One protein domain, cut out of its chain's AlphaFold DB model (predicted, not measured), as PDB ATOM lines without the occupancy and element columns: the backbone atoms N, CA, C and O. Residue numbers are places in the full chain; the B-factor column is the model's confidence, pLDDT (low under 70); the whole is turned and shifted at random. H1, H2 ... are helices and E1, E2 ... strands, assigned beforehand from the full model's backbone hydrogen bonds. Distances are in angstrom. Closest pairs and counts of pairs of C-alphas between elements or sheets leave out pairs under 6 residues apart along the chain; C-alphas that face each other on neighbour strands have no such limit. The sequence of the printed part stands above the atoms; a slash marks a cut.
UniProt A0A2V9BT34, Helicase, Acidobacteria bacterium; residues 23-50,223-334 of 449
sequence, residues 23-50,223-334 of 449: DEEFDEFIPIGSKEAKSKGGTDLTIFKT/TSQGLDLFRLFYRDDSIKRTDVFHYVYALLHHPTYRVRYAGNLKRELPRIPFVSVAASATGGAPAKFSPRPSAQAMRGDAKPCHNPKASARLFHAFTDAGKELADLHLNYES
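AT A GLANCE: This is residues 23 to 50 and 223 to 334 of the 449 residues of the protein "Helicase" of Acidobacteria bacterium (UniProt A0A2V9BT34). One long helix, H7, runs along one side of the domain; H4 crosses it at nearly a right angle, while the small strand hairpin E1 E2 packs on its first part through E1, and H3 meets that same part. The short helices H5, H6 and H1 lie beyond H4 and the hairpin, H2 lies far out on the side away from H7, and residues 327 to 334, the last turn of H7 and the tail after it, stick out. The printed part has 140 residues, with seven named helices and two named strands in the order H1 H2 H3 H4 H5 H6 E1 E2 H7; the sheet, E1 - E2, is antiparallel and the class is mostly helix. The whole is compact, with a radius of gyration of the C-alphas of 15.2 A and spans of 45 by 39 by 32 A.

HOW THE PARTS SIT: E1, residues 274 to 277, and E2, residues 287 to 290, form an antiparallel hairpin at 138 degrees, with N 274 and O 290 at 3.0 A and N 288 and O 276 at 2.9 A, within hydrogen-bond range. E1 and H7, residues 308 to 330, have 10 pairs of C-alphas within 8 A, the closest being Ser 276 and Ser 311 at 4.7 A. H4, residues 241 to 251, touches H7 about perpendicular, at 82 degrees; their closest C-alphas, of Tyr 247 and Thr 319, are 4.2 A apart. H3, residues 224 to 234, touches H7 with residues 308 to 315 of H7 alone, at a steep tilt of 53 degrees, opposite ways; the closest C-alphas are those of Tyr 234 and Pro 308, 4.7 A. H3 only just touches H4, with 3 pairs of C-alphas within 8 A, the closest Leu 227 and Arg 241 at 6.2 A. H6, residues 262 to 265, is close but not clearly touching to H5, residues 255 to 260, with closest C-alphas Arg 258 and Leu 265 at 7.8 A, and to H1, residues 23 to 27, with Asp 23 and Asn 264 at 7.0 A. H2, residues 35 to 39, is apart from H7. Every O i to N i+4 pair is within hydrogen-bond range in H1, H2, H3, H4, H5 and H7; H6 is too short for one, and its one O i to N i+3 pair is not within range.

IN THESE COORDINATES: H1 begins at C-alpha 23, (-33.811, -83.431, 1.781). H3 measures 15.5 A, H4 15.3 A, E1 10.0 A and E2 9.3 A from first to last C-alpha. H7 measures 31.9 A and ends at C-alpha 330, (-16.555, -110.248, -6.523).

THE WHOLE: The C-alphas farthest apart, of Asp 301 and Glu 333, are 50.8 A apart. Residues 51 to 222 are not printed, and C-alphas 50 and 223 are 9.3 A apart across the cut. The link E2 to H7 is long. Residues 39 to 43, 280 to 285 and 295 to 303 have pLDDT under 70.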
ATOM      1  N   ASP A  23     -34.729 -84.183   2.650       85.25
ATOM      2  CA  ASP A  23     -33.811 -83.431   1.781       85.25
ATOM      3  C   ASP A  23     -32.788 -82.605   2.577       85.25
ATOM      4  O   ASP A  23     -31.605 -82.615   2.235       85.25
ATOM      5  N   GLU A  24     -33.214 -81.954   3.665       87.31
ATOM      6  CA  GLU A  24     -32.317 -81.176   4.532       87.31
ATOM      7  C   GLU A  24     -31.324 -82.081   5.271       87.31
ATOM      8  O   GLU A  24     -30.120 -81.840   5.219       87.31
ATOM      9  N   GLU A  25     -31.808 -83.170   5.877       90.75
ATOM     10  CA  GLU A  25     -30.970 -84.159   6.570       90.75
ATOM     11  C   GLU A  25     -29.939 -84.790   5.616       90.75
ATOM     12  O   GLU A  25     -28.754 -84.892   5.938       90.75
ATOM     13  N   PHE A  26     -30.371 -85.184   4.414       92.12
ATOM     14  CA  PHE A  26     -29.501 -85.812   3.421       92.12
ATOM     15  C   PHE A  26     -28.374 -84.869   2.977       92.12
ATOM     16  O   PHE A  26     -27.236 -85.310   2.797       92.12
ATOM     17  N   ASP A  27     -28.648 -83.566   2.852       91.06
ATOM     18  CA  ASP A  27     -27.651 -82.554   2.488       91.06
ATOM     19  C   ASP A  27     -26.536 -82.383   3.534       91.06
ATOM     20  O   ASP A  27     -25.420 -81.976   3.179       91.06
ATOM     21  N   GLU A  28     -26.790 -82.736   4.797       91.31
ATOM     22  CA  GLU A  28     -25.798 -82.683   5.875       91.31
ATOM     23  C   GLU A  28     -24.807 -83.860   5.860       91.31
ATOM     24  O   GLU A  28     -23.747 -83.802   6.501       91.31
ATOM     25  N   PHE A  29     -25.105 -84.927   5.115       94.56
ATOM     26  CA  PHE A  29     -24.234 -86.094   4.978       94.56
ATOM     27  C   PHE A  29     -23.065 -85.838   4.021       94.56
ATOM     28  O   PHE A  29     -23.079 -84.916   3.202       94.56
ATOM     29  N   ILE A  30     -22.021 -86.671   4.107       95.06
ATOM     30  CA  ILE A  30     -20.836 -86.511   3.256       95.06
ATOM     31  C   ILE A  30     -21.161 -87.006   1.842       95.06
ATOM     32  O   ILE A  30     -21.479 -88.184   1.682       95.06
ATOM     33  N   PRO A  31     -21.034 -86.185   0.788       95.50
ATOM     34  CA  PRO A  31     -21.219 -86.671  -0.571       95.50
ATOM     35  C   PRO A  31     -20.224 -87.783  -0.909       95.50
ATOM     36  O   PRO A  31     -19.022 -87.652  -0.660       95.50
ATOM     37  N   ILE A  32     -20.706 -88.871  -1.521       96.31
ATOM     38  CA  ILE A  32     -19.822 -89.952  -1.975       96.31
ATOM     39  C   ILE A  32     -18.812 -89.431  -3.014       96.31
ATOM     40  O   ILE A  32     -17.649 -89.810  -2.987       96.31
ATOM     41  N   GLY A  33     -19.228 -88.486  -3.861       93.88
ATOM     42  CA  GLY A  33     -18.398 -87.756  -4.817       93.88
ATOM     43  C   GLY A  33     -19.178 -86.589  -5.434       93.88
ATOM     44  O   GLY A  33     -20.407 -86.570  -5.375       93.88
ATOM     45  N   SER A  34     -18.483 -85.618  -6.034       87.38
ATOM     46  CA  SER A  34     -19.104 -84.475  -6.726       87.38
ATOM     47  C   SER A  34     -18.327 -84.066  -7.982       87.38
ATOM     48  O   SER A  34     -17.140 -84.380  -8.135       87.38
ATOM     49  N   LYS A  35     -18.994 -83.372  -8.914       82.69
ATOM     50  CA  LYS A  35     -18.348 -82.873 -10.143       82.69
ATOM     51  C   LYS A  35     -17.332 -81.778  -9.818       82.69
ATOM     52  O   LYS A  35     -16.275 -81.692 -10.445       82.69
ATOM     53  N   GLU A  36     -17.638 -80.960  -8.825       76.94
ATOM     54  CA  GLU A  36     -16.833 -79.841  -8.352       76.94
ATOM     55  C   GLU A  36     -15.532 -80.358  -7.719       76.94
ATOM     56  O   GLU A  36     -14.447 -79.964  -8.151       76.94
ATOM     57  N   ALA A  37     -15.615 -81.363  -6.834       74.88
ATOM     58  CA  ALA A  37     -14.443 -82.033  -6.264       74.88
ATOM     59  C   ALA A  37     -13.565 -82.675  -7.351       74.88
ATOM     60  O   ALA A  37     -12.337 -82.553  -7.318       74.88
ATOM     61  N   LYS A  38     -14.198 -83.299  -8.358       73.06
ATOM     62  CA  LYS A  38     -13.504 -83.926  -9.492       73.06
ATOM     63  C   LYS A  38     -12.765 -82.909 -10.377       73.06
ATOM     64  O   LYS A  38     -11.714 -83.238 -10.921       73.06
ATOM     65  N   SER A  39     -13.305 -81.698 -10.540       68.88
ATOM     66  CA  SER A  39     -12.768 -80.655 -11.435       68.88
ATOM     67  C   SER A  39     -11.748 -79.721 -10.775       68.88
ATOM     68  O   SER A  39     -10.807 -79.303 -11.447       68.88
ATOM     69  N   LYS A  40     -11.873 -79.433  -9.472       58.41
ATOM     70  CA  LYS A  40     -10.991 -78.503  -8.730       58.41
ATOM     71  C   LYS A  40      -9.836 -79.170  -7.971       58.41
ATOM     72  O   LYS A  40      -9.243 -78.564  -7.087       58.41
ATOM     73  N   GLY A  41      -9.504 -80.425  -8.272       55.25
ATOM     74  CA  GLY A  41      -8.390 -81.116  -7.610       55.25
ATOM     75  C   GLY A  41      -8.649 -81.530  -6.151       55.25
ATOM     76  O   GLY A  41      -7.708 -81.979  -5.497       55.25
ATOM     77  N   GLY A  42      -9.901 -81.471  -5.671       54.03
ATOM     78  CA  GLY A  42     -10.329 -82.071  -4.398       54.03
ATOM     79  C   GLY A  42     -10.463 -81.138  -3.188       54.03
ATOM     80  O   GLY A  42     -10.261 -81.602  -2.072       54.03
ATOM     81  N   THR A  43     -10.783 -79.850  -3.362       56.25
ATOM     82  CA  THR A  43     -11.029 -78.945  -2.215       56.25
ATOM     83  C   THR A  43     -12.392 -79.145  -1.549       56.25
ATOM     84  O   THR A  43     -12.560 -78.767  -0.393       56.25
ATOM     85  N   ASP A  44     -13.359 -79.723  -2.266       72.44
ATOM     86  CA  ASP A  44     -14.701 -79.970  -1.742       72.44
ATOM     87  C   ASP A  44     -14.760 -81.312  -1.004       72.44
ATOM     88  O   ASP A  44     -14.311 -82.347  -1.510       72.44
ATOM     89  N   LEU A  45     -15.354 -81.289   0.190       87.25
ATOM     90  CA  LEU A  45     -15.447 -82.452   1.061       87.25
ATOM     91  C   LEU A  45     -16.270 -83.573   0.408       87.25
ATOM     92  O   LEU A  45     -17.488 -83.462   0.269       87.25
ATOM     93  N   THR A  46     -15.603 -84.673   0.068       93.88
ATOM     94  CA  THR A  46     -16.188 -85.873  -0.548       93.88
ATOM     95  C   THR A  46     -15.478 -87.131  -0.051       93.88
ATOM     96  O   THR A  46     -14.302 -87.073   0.320       93.88
ATOM     97  N   ILE A  47     -16.164 -88.280  -0.054       96.69
ATOM     98  CA  ILE A  47     -15.524 -89.564   0.280       96.69
ATOM     99  C   ILE A  47     -14.508 -89.947  -0.799       96.69
ATOM    100  O   ILE A  47     -13.349 -90.210  -0.481       96.69
ATOM    101  N   PHE A  48     -14.924 -89.946  -2.066       96.38
ATOM    102  CA  PHE A  48     -14.096 -90.327  -3.207       96.38
ATOM    103  C   PHE A  48     -13.663 -89.114  -4.025       96.38
ATOM    104  O   PHE A  48     -14.485 -88.299  -4.447       96.38
ATOM    105  N   LYS A  49     -12.364 -89.046  -4.327       93.75
ATOM    106  CA  LYS A  49     -11.755 -87.977  -5.126       93.75
ATOM    107  C   LYS A  49     -12.258 -87.976  -6.569       93.75
ATOM    108  O   LYS A  49     -12.435 -86.920  -7.172       93.75
ATOM    109  N   THR A  50     -12.437 -89.158  -7.152       92.50
ATOM    110  CA  THR A  50     -12.947 -89.322  -8.513       92.50
ATOM    111  C   THR A  50     -13.946 -90.465  -8.603       92.50
ATOM    112  O   THR A  50     -13.912 -91.427  -7.845       92.50
ATOM    113  N   THR A 223     -10.483 -89.873  -0.124       95.38
ATOM    114  CA  THR A 223      -9.767 -88.625   0.162       95.38
ATOM    115  C   THR A 223      -9.164 -88.653   1.569       95.38
ATOM    116  O   THR A 223      -9.693 -89.296   2.476       95.38
ATOM    117  N   SER A 224      -8.050 -87.944   1.779       94.25
ATOM    118  CA  SER A 224      -7.489 -87.791   3.132       94.25
ATOM    119  C   SER A 224      -8.476 -87.089   4.064       94.25
ATOM    120  O   SER A 224      -8.710 -87.580   5.154       94.25
ATOM    121  N   GLN A 225      -9.157 -86.036   3.592       92.00
ATOM    122  CA  GLN A 225     -10.198 -85.350   4.367       92.00
ATOM    123  C   GLN A 225     -11.353 -86.284   4.757       92.00
ATOM    124  O   GLN A 225     -11.821 -86.248   5.890       92.00
ATOM    125  N   GLY A 226     -11.804 -87.139   3.832       93.81
ATOM    126  CA  GLY A 226     -12.810 -88.158   4.110       93.81
ATOM    127  C   GLY A 226     -12.337 -89.132   5.186       93.81
ATOM    128  O   GLY A 226     -13.059 -89.364   6.146       93.81
ATOM    129  N   LEU A 227     -11.108 -89.645   5.084       96.19
ATOM    130  CA  LEU A 227     -10.525 -90.520   6.106       96.19
ATOM    131  C   LEU A 227     -10.428 -89.834   7.478       96.19
ATOM    132  O   LEU A 227     -10.826 -90.420   8.486       96.19
ATOM    133  N   ASP A 228      -9.929 -88.601   7.512       94.12
ATOM    134  CA  ASP A 228      -9.718 -87.842   8.746       94.12
ATOM    135  C   ASP A 228     -11.044 -87.561   9.460       94.12
ATOM    136  O   ASP A 228     -11.112 -87.652  10.683       94.12
ATOM    137  N   LEU A 229     -12.132 -87.318   8.717       93.69
ATOM    138  CA  LEU A 229     -13.468 -87.191   9.305       93.69
ATOM    139  C   LEU A 229     -13.938 -88.466  10.001       93.69
ATOM    140  O   LEU A 229     -14.528 -88.381  11.076       93.69
ATOM    141  N   PHE A 230     -13.689 -89.637   9.411       96.00
ATOM    142  CA  PHE A 230     -14.041 -90.913  10.034       96.00
ATOM    143  C   PHE A 230     -13.232 -91.150  11.306       96.00
ATOM    144  O   PHE A 230     -13.814 -91.455  12.348       96.00
ATOM    145  N   ARG A 231     -11.916 -90.929  11.256       95.75
ATOM    146  CA  ARG A 231     -11.039 -91.049  12.431       95.75
ATOM    147  C   ARG A 231     -11.444 -90.092  13.542       95.75
ATOM    148  O   ARG A 231     -11.563 -90.507  14.691       95.75
ATOM    149  N   LEU A 232     -11.735 -88.840  13.193       92.88
ATOM    150  CA  LEU A 232     -12.187 -87.818  14.131       92.88
ATOM    151  C   LEU A 232     -13.532 -88.182  14.767       92.88
ATOM    152  O   LEU A 232     -13.666 -88.112  15.989       92.88
ATOM    153  N   PHE A 233     -14.525 -88.559  13.952       93.00
ATOM    154  CA  PHE A 233     -15.866 -88.892  14.433       93.00
ATOM    155  C   PHE A 233     -15.809 -90.090  15.382       93.00
ATOM    156  O   PHE A 233     -16.259 -90.012  16.522       93.00
ATOM    157  N   TYR A 234     -15.187 -91.190  14.959       94.25
ATOM    158  CA  TYR A 234     -15.127 -92.417  15.751       94.25
ATOM    159  C   TYR A 234     -14.054 -92.394  16.853       94.25
ATOM    160  O   TYR A 234     -14.080 -93.253  17.734       94.25
ATOM    161  N   ARG A 235     -13.164 -91.389  16.859       93.38
ATOM    162  CA  ARG A 235     -11.956 -91.312  17.703       93.38
ATOM    163  C   ARG A 235     -11.114 -92.584  17.612       93.38
ATOM    164  O   ARG A 235     -10.741 -93.168  18.628       93.38
ATOM    165  N   ASP A 236     -10.867 -93.010  16.379       95.38
ATOM    166  CA  ASP A 236     -10.158 -94.245  16.062       95.38
ATOM    167  C   ASP A 236      -9.206 -94.032  14.878       95.38
ATOM    168  O   ASP A 236      -9.607 -94.072  13.715       95.38
ATOM    169  N   ASP A 237      -7.924 -93.825  15.182       96.50
ATOM    170  CA  ASP A 237      -6.875 -93.605  14.182       96.50
ATOM    171  C   ASP A 237      -6.505 -94.875  13.399       96.50
ATOM    172  O   ASP A 237      -5.828 -94.795  12.367       96.50
ATOM    173  N   SER A 238      -6.964 -96.051  13.844       97.62
ATOM    174  CA  SER A 238      -6.692 -97.319  13.162       97.62
ATOM    175  C   SER A 238      -7.487 -97.482  11.864       97.62
ATOM    176  O   SER A 238      -7.071 -98.257  11.001       97.62
ATOM    177  N   ILE A 239      -8.574 -96.714  11.689       98.56
ATOM    178  CA  ILE A 239      -9.416 -96.729  10.485       98.56
ATOM    179  C   ILE A 239      -8.562 -96.425   9.251       98.56
ATOM    180  O   ILE A 239      -7.823 -95.433   9.216       98.56
ATOM    181  N   LYS A 240      -8.677 -97.265   8.217       98.50
ATOM    182  CA  LYS A 240      -7.988 -97.114   6.928       98.50
ATOM    183  C   LYS A 240      -8.968 -96.730   5.823       98.50
ATOM    184  O   LYS A 240     -10.180 -96.896   5.929       98.50
ATOM    185  N   ARG A 241      -8.428 -96.285   4.685       98.44
ATOM    186  CA  ARG A 241      -9.217 -95.981   3.476       98.44
ATOM    187  C   ARG A 241     -10.023 -97.177   2.972       98.44
ATOM    188  O   ARG A 241     -11.160 -97.012   2.544       98.44
ATOM    189  N   THR A 242      -9.453 -98.377   3.061       98.31
ATOM    190  CA  THR A 242     -10.153 -99.623   2.732       98.31
ATOM    191  C   THR A 242     -11.328 -99.878   3.668       98.31
ATOM    192  O   THR A 242     -12.336-100.404   3.219       98.31
ATOM    193  N   ASP A 243     -11.242 -99.494   4.942       98.75
ATOM    194  CA  ASP A 243     -12.356 -99.663   5.877       98.75
ATOM    195  C   ASP A 243     -13.499 -98.703   5.529       98.75
ATOM    196  O   ASP A 243     -14.639 -99.133   5.404       98.75
ATOM    197  N   VAL A 244     -13.188 -97.435   5.222       98.75
ATOM    198  CA  VAL A 244     -14.182 -96.461   4.725       98.75
ATOM    199  C   VAL A 244     -14.866 -96.960   3.445       98.75
ATOM    200  O   VAL A 244     -16.082 -96.846   3.313       98.75
ATOM    201  N   PHE A 245     -14.109 -97.549   2.515       98.81
ATOM    202  CA  PHE A 245     -14.660 -98.128   1.288       98.81
ATOM    203  C   PHE A 245     -15.698 -99.225   1.575       98.81
ATOM    204  O   PHE A 245     -16.815 -99.164   1.060       98.81
ATOM    205  N   HIS A 246     -15.366-100.196   2.430       98.88
ATOM    206  CA  HIS A 246     -16.282-101.291   2.767       98.88
ATOM    207  C   HIS A 246     -17.455-100.824   3.638       98.88
ATOM    208  O   HIS A 246     -18.582-101.250   3.403       98.88
ATOM    209  N   TYR A 247     -17.232 -99.883   4.562       98.88
ATOM    210  CA  TYR A 247     -18.306 -99.225   5.306       98.88
ATOM    211  C   TYR A 247     -19.338 -98.599   4.362       98.88
ATOM    212  O   TYR A 247     -20.537 -98.820   4.521       98.88
ATOM    213  N   VAL A 248     -18.885 -97.855   3.342       98.81
ATOM    214  CA  VAL A 248     -19.779 -97.279   2.326       98.81
ATOM    215  C   VAL A 248     -20.545 -98.384   1.607       98.81
ATOM    216  O   VAL A 248     -21.756 -98.268   1.438       98.81
ATOM    217  N   TYR A 249     -19.875 -99.469   1.220       98.88
ATOM    218  CA  TYR A 249     -20.534-100.576   0.536       98.88
ATOM    219  C   TYR A 249     -21.654-101.207   1.376       98.88
ATOM    220  O   TYR A 249     -22.765-101.375   0.873       98.88
ATOM    221  N   ALA A 250     -21.407-101.480   2.659       98.75
ATOM    222  CA  ALA A 250     -22.411-102.003   3.583       98.75
ATOM    223  C   ALA A 250     -23.561-101.021   3.830       98.75
ATOM    224  O   ALA A 250     -24.731-101.397   3.761       98.75
ATOM    225  N   LEU A 251     -23.254 -99.744   4.065       98.69
ATOM    226  CA  LEU A 251     -24.265 -98.715   4.305       98.69
ATOM    227  C   LEU A 251     -25.220 -98.566   3.116       98.69
ATOM    228  O   LEU A 251     -26.430 -98.455   3.299       98.69
ATOM    229  N   LEU A 252     -24.692 -98.636   1.892       98.62
ATOM    230  CA  LEU A 252     -25.503 -98.605   0.677       98.62
ATOM    231  C   LEU A 252     -26.365 -99.863   0.498       98.62
ATOM    232  O   LEU A 252     -27.247 -99.852  -0.358       98.62
ATOM    233  N   HIS A 253     -26.157-100.930   1.275       98.50
ATOM    234  CA  HIS A 253     -27.058-102.085   1.377       98.50
ATOM    235  C   HIS A 253     -28.069-101.981   2.524       98.50
ATOM    236  O   HIS A 253     -29.064-102.702   2.507       98.50
ATOM    237  N   HIS A 254     -27.868-101.069   3.476       98.00
ATOM    238  CA  HIS A 254     -28.679-100.991   4.685       98.00
ATOM    239  C   HIS A 254     -30.156-100.653   4.374       98.00
ATOM    240  O   HIS A 254     -30.427 -99.587   3.800       98.00
ATOM    241  N   PRO A 255     -31.135-101.492   4.780       95.88
ATOM    242  CA  PRO A 255     -32.545-101.306   4.433       95.88
ATOM    243  C   PRO A 255     -33.105 -99.958   4.890       95.88
ATOM    244  O   PRO A 255     -33.713 -99.252   4.087       95.88
ATOM    245  N   THR A 256     -32.821 -99.537   6.128       95.88
ATOM    246  CA  THR A 256     -33.284 -98.235   6.639       95.88
ATOM    247  C   THR A 256     -32.761 -97.073   5.799       95.88
ATOM    248  O   THR A 256     -33.506 -96.138   5.524       95.88
ATOM    249  N   TYR A 257     -31.505 -97.136   5.340       97.06
ATOM    250  CA  TYR A 257     -30.913 -96.073   4.523       97.06
ATOM    251  C   TYR A 257     -31.598 -96.011   3.154       97.06
ATOM    252  O   TYR A 257     -32.040 -94.948   2.718       97.06
ATOM    253  N   ARG A 258     -31.751 -97.169   2.497       95.81
ATOM    254  CA  ARG A 258     -32.398 -97.265   1.182       95.81
ATOM    255  C   ARG A 258     -33.856 -96.823   1.210       95.81
ATOM    256  O   ARG A 258     -34.289 -96.162   0.273       95.81
ATOM    257  N   VAL A 259     -34.602 -97.196   2.252       94.38
ATOM    258  CA  VAL A 259     -36.024 -96.849   2.392       94.38
ATOM    259  C   VAL A 259     -36.185 -95.365   2.708       94.38
ATOM    260  O   VAL A 259     -36.926 -94.682   2.005       94.38
ATOM    261  N   ARG A 260     -35.459 -94.852   3.708       94.44
ATOM    262  CA  ARG A 260     -35.577 -93.455   4.149       94.44
ATOM    263  C   ARG A 260     -35.203 -92.473   3.041       94.44
ATOM    264  O   ARG A 260     -35.952 -91.542   2.778       94.44
ATOM    265  N   TYR A 261     -34.088 -92.711   2.350       94.94
ATOM    266  CA  TYR A 261     -33.557 -91.786   1.342       94.94
ATOM    267  C   TYR A 261     -33.885 -92.198  -0.098       94.94
ATOM    268  O   TYR A 261     -33.234 -91.737  -1.036       94.94
ATOM    269  N   ALA A 262     -34.898 -93.046  -0.312       93.94
ATOM    270  CA  ALA A 262     -35.260 -93.554  -1.639       93.94
ATOM    271  C   ALA A 262     -35.491 -92.429  -2.666       93.94
ATOM    272  O   ALA A 262     -35.069 -92.539  -3.819       93.94
ATOM    273  N   GLY A 263     -36.139 -91.334  -2.252       92.19
ATOM    274  CA  GLY A 263     -36.380 -90.172  -3.108       92.19
ATOM    275  C   GLY A 263     -35.100 -89.407  -3.468       92.19
ATOM    276  O   GLY A 263     -34.943 -88.970  -4.608       92.19
ATOM    277  N   ASN A 264     -34.151 -89.289  -2.535       93.75
ATOM    278  CA  ASN A 264     -32.841 -88.676  -2.779       93.75
ATOM    279  C   ASN A 264     -31.993 -89.528  -3.730       93.75
ATOM    280  O   ASN A 264     -31.511 -89.024  -4.743       93.75
ATOM    281  N   LEU A 265     -31.903 -90.835  -3.465       95.12
ATOM    282  CA  LEU A 265     -31.088 -91.792  -4.225       95.12
ATOM    283  C   LEU A 265     -31.524 -91.957  -5.694       95.12
ATOM    284  O   LEU A 265     -30.742 -92.402  -6.532       95.12
ATOM    285  N   LYS A 266     -32.763 -91.578  -6.031       92.12
ATOM    286  CA  LYS A 266     -33.244 -91.511  -7.420       92.12
ATOM    287  C   LYS A 266     -32.740 -90.287  -8.191       92.12
ATOM    288  O   LYS A 266     -32.700 -90.326  -9.421       92.12
ATOM    289  N   ARG A 267     -32.419 -89.194  -7.492       90.00
ATOM    290  CA  ARG A 267     -32.158 -87.867  -8.079       90.00
ATOM    291  C   ARG A 267     -30.678 -87.503  -8.092       90.00
ATOM    292  O   ARG A 267     -30.224 -86.847  -9.026       90.00
ATOM    293  N   GLU A 268     -29.923 -87.923  -7.082       91.50
ATOM    294  CA  GLU A 268     -28.510 -87.576  -6.933       91.50
ATOM    295  C   GLU A 268     -27.667 -88.747  -6.407       91.50
ATOM    296  O   GLU A 268     -28.188 -89.783  -5.991       91.50
ATOM    297  N   LEU A 269     -26.341 -88.590  -6.466       96.00
ATOM    298  CA  LEU A 269     -25.414 -89.577  -5.915       96.00
ATOM    299  C   LEU A 269     -25.609 -89.730  -4.395       96.00
ATOM    300  O   LEU A 269     -25.916 -88.744  -3.722       96.00
ATOM    301  N   PRO A 270     -25.362 -90.929  -3.836       97.44
ATOM    302  CA  PRO A 270     -25.488 -91.158  -2.404       97.44
ATOM    303  C   PRO A 270     -24.667 -90.186  -1.553       97.44
ATOM    304  O   PRO A 270     -23.536 -89.821  -1.891       97.44
ATOM    305  N   ARG A 271     -25.212 -89.837  -0.392       97.31
ATOM    306  CA  ARG A 271     -24.488 -89.143   0.671       97.31
ATOM    307  C   ARG A 271     -24.424 -90.041   1.895       97.31
ATOM    308  O   ARG A 271     -25.403 -90.690   2.249       97.31
ATOM    309  N   ILE A 272     -23.245 -90.125   2.483       97.69
ATOM    310  CA  ILE A 272     -22.853 -91.131   3.458       97.69
ATOM    311  C   ILE A 272     -22.965 -90.521   4.861       97.69
ATOM    312  O   ILE A 272     -22.156 -89.647   5.199       97.69
ATOM    313  N   PRO A 273     -23.956 -90.935   5.672       96.88
ATOM    314  CA  PRO A 273     -23.996 -90.594   7.086       96.88
ATOM    315  C   PRO A 273     -22.950 -91.366   7.891       96.88
ATOM    316  O   PRO A 273     -22.460 -92.430   7.493       96.88
ATOM    317  N   PHE A 274     -22.681 -90.855   9.085       96.00
ATOM    318  CA  PHE A 274     -22.070 -91.631  10.158       96.00
ATOM    319  C   PHE A 274     -23.136 -92.448  10.886       96.00
ATOM    320  O   PHE A 274     -24.278 -92.007  11.001       96.00
ATOM    321  N   VAL A 275     -22.764 -93.610  11.419       94.88
ATOM    322  CA  VAL A 275     -23.629 -94.388  12.312       94.88
ATOM    323  C   VAL A 275     -23.176 -94.137  13.741       94.88
ATOM    324  O   VAL A 275     -22.008 -94.340  14.076       94.88
ATOM    325  N   SER A 276     -24.078 -93.654  14.594       91.94
ATOM    326  CA  SER A 276     -23.707 -93.217  15.938       91.94
ATOM    327  C   SER A 276     -24.632 -93.717  17.035       91.94
ATOM    328  O   SER A 276     -25.809 -93.976  16.805       91.94
ATOM    329  N   VAL A 277     -24.077 -93.831  18.243       90.44
ATOM    330  CA  VAL A 277     -24.815 -94.122  19.478       90.44
ATOM    331  C   VAL A 277     -24.833 -92.864  20.339       90.44
ATOM    332  O   VAL A 277     -23.783 -92.259  20.560       90.44
ATOM    333  N   ALA A 278     -26.001 -92.462  20.844       83.06
ATOM    334  CA  ALA A 278     -26.142 -91.260  21.670       83.06
ATOM    335  C   ALA A 278     -25.189 -91.257  22.885       83.06
ATOM    336  O   ALA A 278     -24.922 -92.296  23.487       83.06
ATOM    337  N   ALA A 279     -24.678 -90.083  23.273       75.62
ATOM    338  CA  ALA A 279     -23.704 -89.966  24.364       75.62
ATOM    339  C   ALA A 279     -24.259 -90.394  25.740       75.62
ATOM    340  O   ALA A 279     -23.506 -90.897  26.569       75.62
ATOM    341  N   SER A 280     -25.564 -90.219  25.967       66.75
ATOM    342  CA  SER A 280     -26.276 -90.593  27.200       66.75
ATOM    343  C   SER A 280     -26.720 -92.060  27.247       66.75
ATOM    344  O   SER A 280     -27.301 -92.495  28.240       66.75
ATOM    345  N   ALA A 281     -26.470 -92.830  26.187       61.47
ATOM    346  CA  ALA A 281     -26.890 -94.216  26.094       61.47
ATOM    347  C   ALA A 281     -26.153 -95.110  27.104       61.47
ATOM    348  O   ALA A 281     -24.945 -95.328  26.990       61.47
ATOM    349  N   THR A 282     -26.896 -95.699  28.040       51.47
ATOM    350  CA  THR A 282     -26.462 -96.872  28.812       51.47
ATOM    351  C   THR A 282     -27.260 -98.075  28.314       51.47
ATOM    352  O   THR A 282     -28.472 -97.979  28.192       51.47
ATOM    353  N   GLY A 283     -26.581 -99.171  27.953       51.22
ATOM    354  CA  GLY A 283     -27.212-100.436  27.540       51.22
ATOM    355  C   GLY A 283     -28.188-100.350  26.353       51.22
ATOM    356  O   GLY A 283     -29.379-100.155  26.539       51.22
ATOM    357  N   GLY A 284     -27.704-100.590  25.128       57.88
ATOM    358  CA  GLY A 284     -28.581-100.930  23.994       57.88
ATOM    359  C   GLY A 284     -29.373 -99.787  23.350       57.88
ATOM    360  O   GLY A 284     -30.338-100.069  22.650       57.88
ATOM    361  N   ALA A 285     -28.990 -98.517  23.543       63.00
ATOM    362  CA  ALA A 285     -29.643 -97.433  22.809       63.00
ATOM    363  C   ALA A 285     -29.469 -97.609  21.286       63.00
ATOM    364  O   ALA A 285     -28.372 -97.973  20.839       63.00
ATOM    365  N   PRO A 286     -30.520 -97.328  20.507       78.50
ATOM    366  CA  PRO A 286     -30.522 -97.544  19.070       78.50
ATOM    367  C   PRO A 286     -29.493 -96.659  18.361       78.50
ATOM    368  O   PRO A 286     -29.224 -95.521  18.762       78.50
ATOM    369  N   ALA A 287     -28.888 -97.203  17.306       90.25
ATOM    370  CA  ALA A 287     -27.998 -96.429  16.460       90.25
ATOM    371  C   ALA A 287     -28.808 -95.477  15.574       90.25
ATOM    372  O   ALA A 287     -29.936 -95.780  15.197       90.25
ATOM    373  N   LYS A 288     -28.209 -94.354  15.183       92.12
ATOM    374  CA  LYS A 288     -28.825 -93.377  14.276       92.12
ATOM    375  C   LYS A 288     -27.871 -92.946  13.173       92.12
ATOM    376  O   LYS A 288     -26.651 -92.944  13.368       92.12
ATOM    377  N   PHE A 289     -28.430 -92.520  12.042       93.69
ATOM    378  CA  PHE A 289     -27.669 -91.764  11.055       93.69
ATOM    379  C   PHE A 289     -27.329 -90.389  11.623       93.69
ATOM    380  O   PHE A 289     -28.099 -89.782  12.364       93.69
ATOM    381  N   SER A 290     -26.108 -89.937  11.384       91.62
ATOM    382  CA  SER A 290     -25.595 -88.684  11.919       91.62
ATOM    383  C   SER A 290     -24.891 -87.888  10.830       91.62
ATOM    384  O   SER A 290     -24.192 -88.478   9.994       91.62
ATOM    385  N   PRO A 291     -25.059 -86.558  10.843       90.38
ATOM    386  CA  PRO A 291     -24.418 -85.683   9.883       90.38
ATOM    387  C   PRO A 291     -22.912 -85.634  10.098       90.38
ATOM    388  O   PRO A 291     -22.368 -86.130  11.092       90.38
ATOM    389  N   ARG A 292     -22.217 -85.011   9.149       83.94
ATOM    390  CA  ARG A 292     -20.782 -84.759   9.291       83.94
ATOM    391  C   ARG A 292     -20.481 -83.855  10.498       83.94
ATOM    392  O   ARG A 292     -21.278 -82.962  10.792       83.94
ATOM    393  N   PRO A 293     -19.329 -84.035  11.177       80.44
ATOM    394  CA  PRO A 293     -18.897 -83.136  12.245       80.44
ATOM    395  C   PRO A 293     -18.958 -81.660  11.839       80.44
ATOM    396  O   PRO A 293     -18.570 -81.292  10.727       80.44
ATOM    397  N   SER A 294     -19.390 -80.798  12.763       70.00
ATOM    398  CA  SER A 294     -19.362 -79.351  12.552       70.00
ATOM    399  C   SER A 294     -17.922 -78.833  12.435       70.00
ATOM    400  O   SER A 294     -16.974 -79.427  12.956       70.00
ATOM    401  N   ALA A 295     -17.743 -77.666  11.813       65.00
ATOM    402  CA  ALA A 295     -16.428 -77.029  11.693       65.00
ATOM    403  C   ALA A 295     -15.780 -76.672  13.048       65.00
ATOM    404  O   ALA A 295     -14.578 -76.424  13.095       65.00
ATOM    405  N   GLN A 296     -16.557 -76.611  14.136       57.53
ATOM    406  CA  GLN A 296     -16.050 -76.443  15.504       57.53
ATOM    407  C   GLN A 296     -15.582 -77.779  16.093       57.53
ATOM    408  O   GLN A 296     -14.502 -77.847  16.670       57.53
ATOM    409  N   ALA A 297     -16.332 -78.867  15.878       63.41
ATOM    410  CA  ALA A 297     -15.910 -80.208  16.285       63.41
ATOM    411  C   ALA A 297     -14.610 -80.641  15.583       63.41
ATOM    412  O   ALA A 297     -13.753 -81.261  16.206       63.41
ATOM    413  N   MET A 298     -14.421 -80.235  14.322       62.53
ATOM    414  CA  MET A 298     -13.172 -80.451  13.580       62.53
ATOM    415  C   MET A 298     -11.949 -79.710  14.139       62.53
ATOM    416  O   MET A 298     -10.830 -80.093  13.816       62.53
ATOM    417  N   ARG A 299     -12.130 -78.684  14.981       62.28
ATOM    418  CA  ARG A 299     -11.026 -77.953  15.634       62.28
ATOM    419  C   ARG A 299     -10.637 -78.521  17.003       62.28
ATOM    420  O   ARG A 299      -9.662 -78.063  17.578       62.28
ATOM    421  N   GLY A 300     -11.360 -79.530  17.502       61.12
ATOM    422  CA  GLY A 300     -11.090 -80.172  18.797       61.12
ATOM    423  C   GLY A 300     -11.762 -79.505  20.004       61.12
ATOM    424  O   GLY A 300     -11.663 -80.023  21.113       61.12
ATOM    425  N   ASP A 301     -12.504 -78.416  19.792       57.16
ATOM    426  CA  ASP A 301     -13.042 -77.568  20.866       57.16
ATOM    427  C   ASP A 301     -14.372 -78.072  21.463       57.16
ATOM    428  O   ASP A 301     -14.853 -77.545  22.466       57.16
ATOM    429  N   ALA A 302     -14.995 -79.096  20.864       62.41
ATOM    430  CA  ALA A 302     -16.325 -79.572  21.248       62.41
ATOM    431  C   ALA A 302     -16.328 -81.027  21.747       62.41
ATOM    432  O   ALA A 302     -15.753 -81.929  21.130       62.41
ATOM    433  N   LYS A 303     -17.054 -81.284  22.846       69.62
ATOM    434  CA  LYS A 303     -17.397 -82.654  23.263       69.62
ATOM    435  C   LYS A 303     -18.301 -83.301  22.193       69.62
ATOM    436  O   LYS A 303     -19.259 -82.655  21.768       69.62
ATOM    437  N   PRO A 304     -18.047 -84.556  21.772       74.56
ATOM    438  CA  PRO A 304     -18.898 -85.248  20.807       74.56
ATOM    439  C   PRO A 304     -20.329 -85.396  21.336       74.56
ATOM    440  O   PRO A 304     -20.534 -85.733  22.500       74.56
ATOM    441  N   CYS A 305     -21.321 -85.205  20.466       78.94
ATOM    442  CA  CYS A 305     -22.740 -85.426  20.779       78.94
ATOM    443  C   CYS A 305     -23.142 -86.919  20.800       78.94
ATOM    444  O   CYS A 305     -24.309 -87.256  21.007       78.94
ATOM    445  N   HIS A 306     -22.180 -87.820  20.593       87.81
ATOM    446  CA  HIS A 306     -22.342 -89.272  20.562       87.81
ATOM    447  C   HIS A 306     -21.254 -89.947  21.415       87.81
ATOM    448  O   HIS A 306     -20.311 -89.293  21.853       87.81
ATOM    449  N   ASN A 307     -21.362 -91.257  21.640       90.75
ATOM    450  CA  ASN A 307     -20.332 -92.072  22.286       90.75
ATOM    451  C   ASN A 307     -19.344 -92.610  21.229       90.75
ATOM    452  O   ASN A 307     -19.701 -93.550  20.516       90.75
ATOM    453  N   PRO A 308     -18.109 -92.080  21.103       90.69
ATOM    454  CA  PRO A 308     -17.225 -92.437  19.989       90.69
ATOM    455  C   PRO A 308     -16.802 -93.900  19.992       90.69
ATOM    456  O   PRO A 308     -16.864 -94.549  18.957       90.69
ATOM    457  N   LYS A 309     -16.495 -94.467  21.165       89.75
ATOM    458  CA  LYS A 309     -16.084 -95.872  21.286       89.75
ATOM    459  C   LYS A 309     -17.213 -96.839  20.918       89.75
ATOM    460  O   LYS A 309     -16.954 -97.891  20.341       89.75
ATOM    461  N   ALA A 310     -18.460 -96.517  21.271       91.56
ATOM    462  CA  ALA A 310     -19.614 -97.321  20.872       91.56
ATOM    463  C   ALA A 310     -19.910 -97.182  19.372       91.56
ATOM    464  O   ALA A 310     -20.081 -98.196  18.702       91.56
ATOM    465  N   SER A 311     -19.881 -95.957  18.840       94.56
ATOM    466  CA  SER A 311     -20.032 -95.699  17.404       94.56
ATOM    467  C   SER A 311     -18.941 -96.389  16.573       94.56
ATOM    468  O   SER A 311     -19.243 -96.955  15.530       94.56
ATOM    469  N   ALA A 312     -17.689 -96.415  17.047       95.56
ATOM    470  CA  ALA A 312     -16.573 -97.074  16.364       95.56
ATOM    471  C   ALA A 312     -16.804 -98.584  16.209       95.56
ATOM    472  O   ALA A 312     -16.517 -99.153  15.161       95.56
ATOM    473  N   ARG A 313     -17.397 -99.244  17.217       95.69
ATOM    474  CA  ARG A 313     -17.777-100.663  17.099       95.69
ATOM    475  C   ARG A 313     -18.810-100.890  15.996       95.69
ATOM    476  O   ARG A 313     -18.702-101.873  15.274       95.69
ATOM    477  N   LEU A 314     -19.777 -99.981  15.845       96.19
ATOM    478  CA  LEU A 314     -20.747-100.050  14.751       96.19
ATOM    479  C   LEU A 314     -20.073 -99.819  13.397       96.19
ATOM    480  O   LEU A 314     -20.332-100.570  12.466       96.19
ATOM    481  N   PHE A 315     -19.169 -98.840  13.296       97.69
ATOM    482  CA  PHE A 315     -18.376 -98.623  12.086       97.69
ATOM    483  C   PHE A 315     -17.636 -99.891  11.649       97.69
ATOM    484  O   PHE A 315     -17.711-100.264  10.477       97.69
ATOM    485  N   HIS A 316     -16.964-100.571  12.580       98.31
ATOM    486  CA  HIS A 316     -16.253-101.817  12.285       98.31
ATOM    487  C   HIS A 316     -17.214-102.947  11.902       98.31
ATOM    488  O   HIS A 316     -16.966-103.615  10.909       98.31
ATOM    489  N   ALA A 317     -18.371-103.077  12.559       98.06
ATOM    490  CA  ALA A 317     -19.389-104.057  12.166       98.06
ATOM    491  C   ALA A 317     -19.929-103.825  10.737       98.06
ATOM    492  O   ALA A 317     -20.055-104.769   9.960       98.06
ATOM    493  N   PHE A 318     -20.196-102.569  10.356       98.56
ATOM    494  CA  PHE A 318     -20.541-102.217   8.970       98.56
ATOM    495  C   PHE A 318     -19.380-102.504   8.013       98.56
ATOM    496  O   PHE A 318     -19.590-103.000   6.912       98.56
ATOM    497  N   THR A 319     -18.151-102.197   8.422       98.75
ATOM    498  CA  THR A 319     -16.954-102.447   7.616       98.75
ATOM    499  C   THR A 319     -16.767-103.938   7.342       98.75
ATOM    500  O   THR A 319     -16.495-104.310   6.203       98.75
ATOM    501  N   ASP A 320     -16.936-104.787   8.353       98.75
ATOM    502  CA  ASP A 320     -16.769-106.236   8.241       98.75
ATOM    503  C   ASP A 320     -17.862-106.852   7.364       98.75
ATOM    504  O   ASP A 320     -17.542-107.568   6.416       98.75
ATOM    505  N   ALA A 321     -19.126-106.463   7.564       98.69
ATOM    506  CA  ALA A 321     -20.215-106.850   6.664       98.69
ATOM    507  C   ALA A 321     -19.967-106.365   5.223       98.69
ATOM    508  O   ALA A 321     -20.254-107.062   4.255       98.69
ATOM    509  N   GLY A 322     -19.392-105.172   5.060       98.81
ATOM    510  CA  GLY A 322     -19.027-104.624   3.756       98.81
ATOM    511  C   GLY A 322     -17.910-105.401   3.065       98.81
ATOM    512  O   GLY A 322     -17.945-105.542   1.845       98.81
ATOM    513  N   LYS A 323     -16.936-105.916   3.826       98.75
ATOM    514  CA  LYS A 323     -15.878-106.809   3.324       98.75
ATOM    515  C   LYS A 323     -16.465-108.152   2.897       98.75
ATOM    516  O   LYS A 323     -16.159-108.599   1.799       98.75
ATOM    517  N   GLU A 324     -17.337-108.736   3.717       98.69
ATOM    518  CA  GLU A 324     -18.022-110.004   3.431       98.69
ATOM    519  C   GLU A 324     -18.877-109.899   2.157       98.69
ATOM    520  O   GLU A 324     -18.705-110.685   1.228       98.69
ATOM    521  N   LEU A 325     -19.706-108.852   2.041       98.81
ATOM    522  CA  LEU A 325     -20.486-108.576   0.828       98.81
ATOM    523  C   LEU A 325     -19.591-108.356  -0.396       98.81
ATOM    524  O   LEU A 325     -19.917-108.808  -1.492       98.81
ATOM    525  N   ALA A 326     -18.496-107.606  -0.243       98.56
ATOM    526  CA  ALA A 326     -17.596-107.319  -1.352       98.56
ATOM    527  C   ALA A 326     -16.926-108.597  -1.868       98.56
ATOM    528  O   ALA A 326     -16.901-108.814  -3.077       98.56
ATOM    529  N   ASP A 327     -16.425-109.439  -0.966       98.44
ATOM    530  CA  ASP A 327     -15.799-110.713  -1.310       98.44
ATOM    531  C   ASP A 327     -16.788-111.654  -2.011       98.44
ATOM    532  O   ASP A 327     -16.523-112.110  -3.125       98.44
ATOM    533  N   LEU A 328     -17.979-111.830  -1.428       98.56
ATOM    534  CA  LEU A 328     -19.049-112.655  -1.986       98.56
ATOM    535  C   LEU A 328     -19.437-112.216  -3.408       98.56
ATOM    536  O   LEU A 328     -19.542-113.033  -4.324       98.56
ATOM    537  N   HIS A 329     -19.628-110.913  -3.621       98.50
ATOM    538  CA  HIS A 329     -20.063-110.382  -4.912       98.50
ATOM    539  C   HIS A 329     -18.954-110.339  -5.972       98.50
ATOM    540  O   HIS A 329     -19.259-110.449  -7.159       98.50
ATOM    541  N   LEU A 330     -17.685-110.181  -5.586       97.69
ATOM    542  CA  LEU A 330     -16.555-110.248  -6.523       97.69
ATOM    543  C   LEU A 330     -16.274-111.689  -6.969       97.69
ATOM    544  O   LEU A 330     -15.909-111.910  -8.129       97.69
ATOM    545  N   ASN A 331     -16.497-112.650  -6.070       97.69
ATOM    546  CA  ASN A 331     -16.189-114.067  -6.252       97.69
ATOM    547  C   ASN A 331     -17.438-114.933  -6.482       97.69
ATOM    548  O   ASN A 331     -17.421-116.133  -6.213       97.69
ATOM    549  N   TYR A 332     -18.517-114.353  -7.018       98.06
ATOM    550  CA  TYR A 332     -19.798-115.048  -7.200       98.06
ATOM    551  C   TYR A 332     -19.693-116.346  -8.025       98.06
ATOM    552  O   TYR A 332     -20.386-117.311  -7.731       98.06
ATOM    553  N   GLU A 333     -18.797-116.406  -9.020       97.12
ATOM    554  CA  GLU A 333     -18.542-117.607  -9.847       97.12
ATOM    555  C   GLU A 333     -17.770-118.709  -9.097       97.12
ATOM    556  O   GLU A 333     -17.533-119.789  -9.633       97.12
ATOM    557  N   SER A 334     -17.308-118.436  -7.878       97.44
ATOM    558  CA  SER A 334     -16.598-119.378  -7.003       97.44
ATOM    559  C   SER A 334     -17.382-119.702  -5.731       97.44
ATOM    560  O   SER A 334     -16.900-120.470  -4.901       97.44
TER     561      SER A 334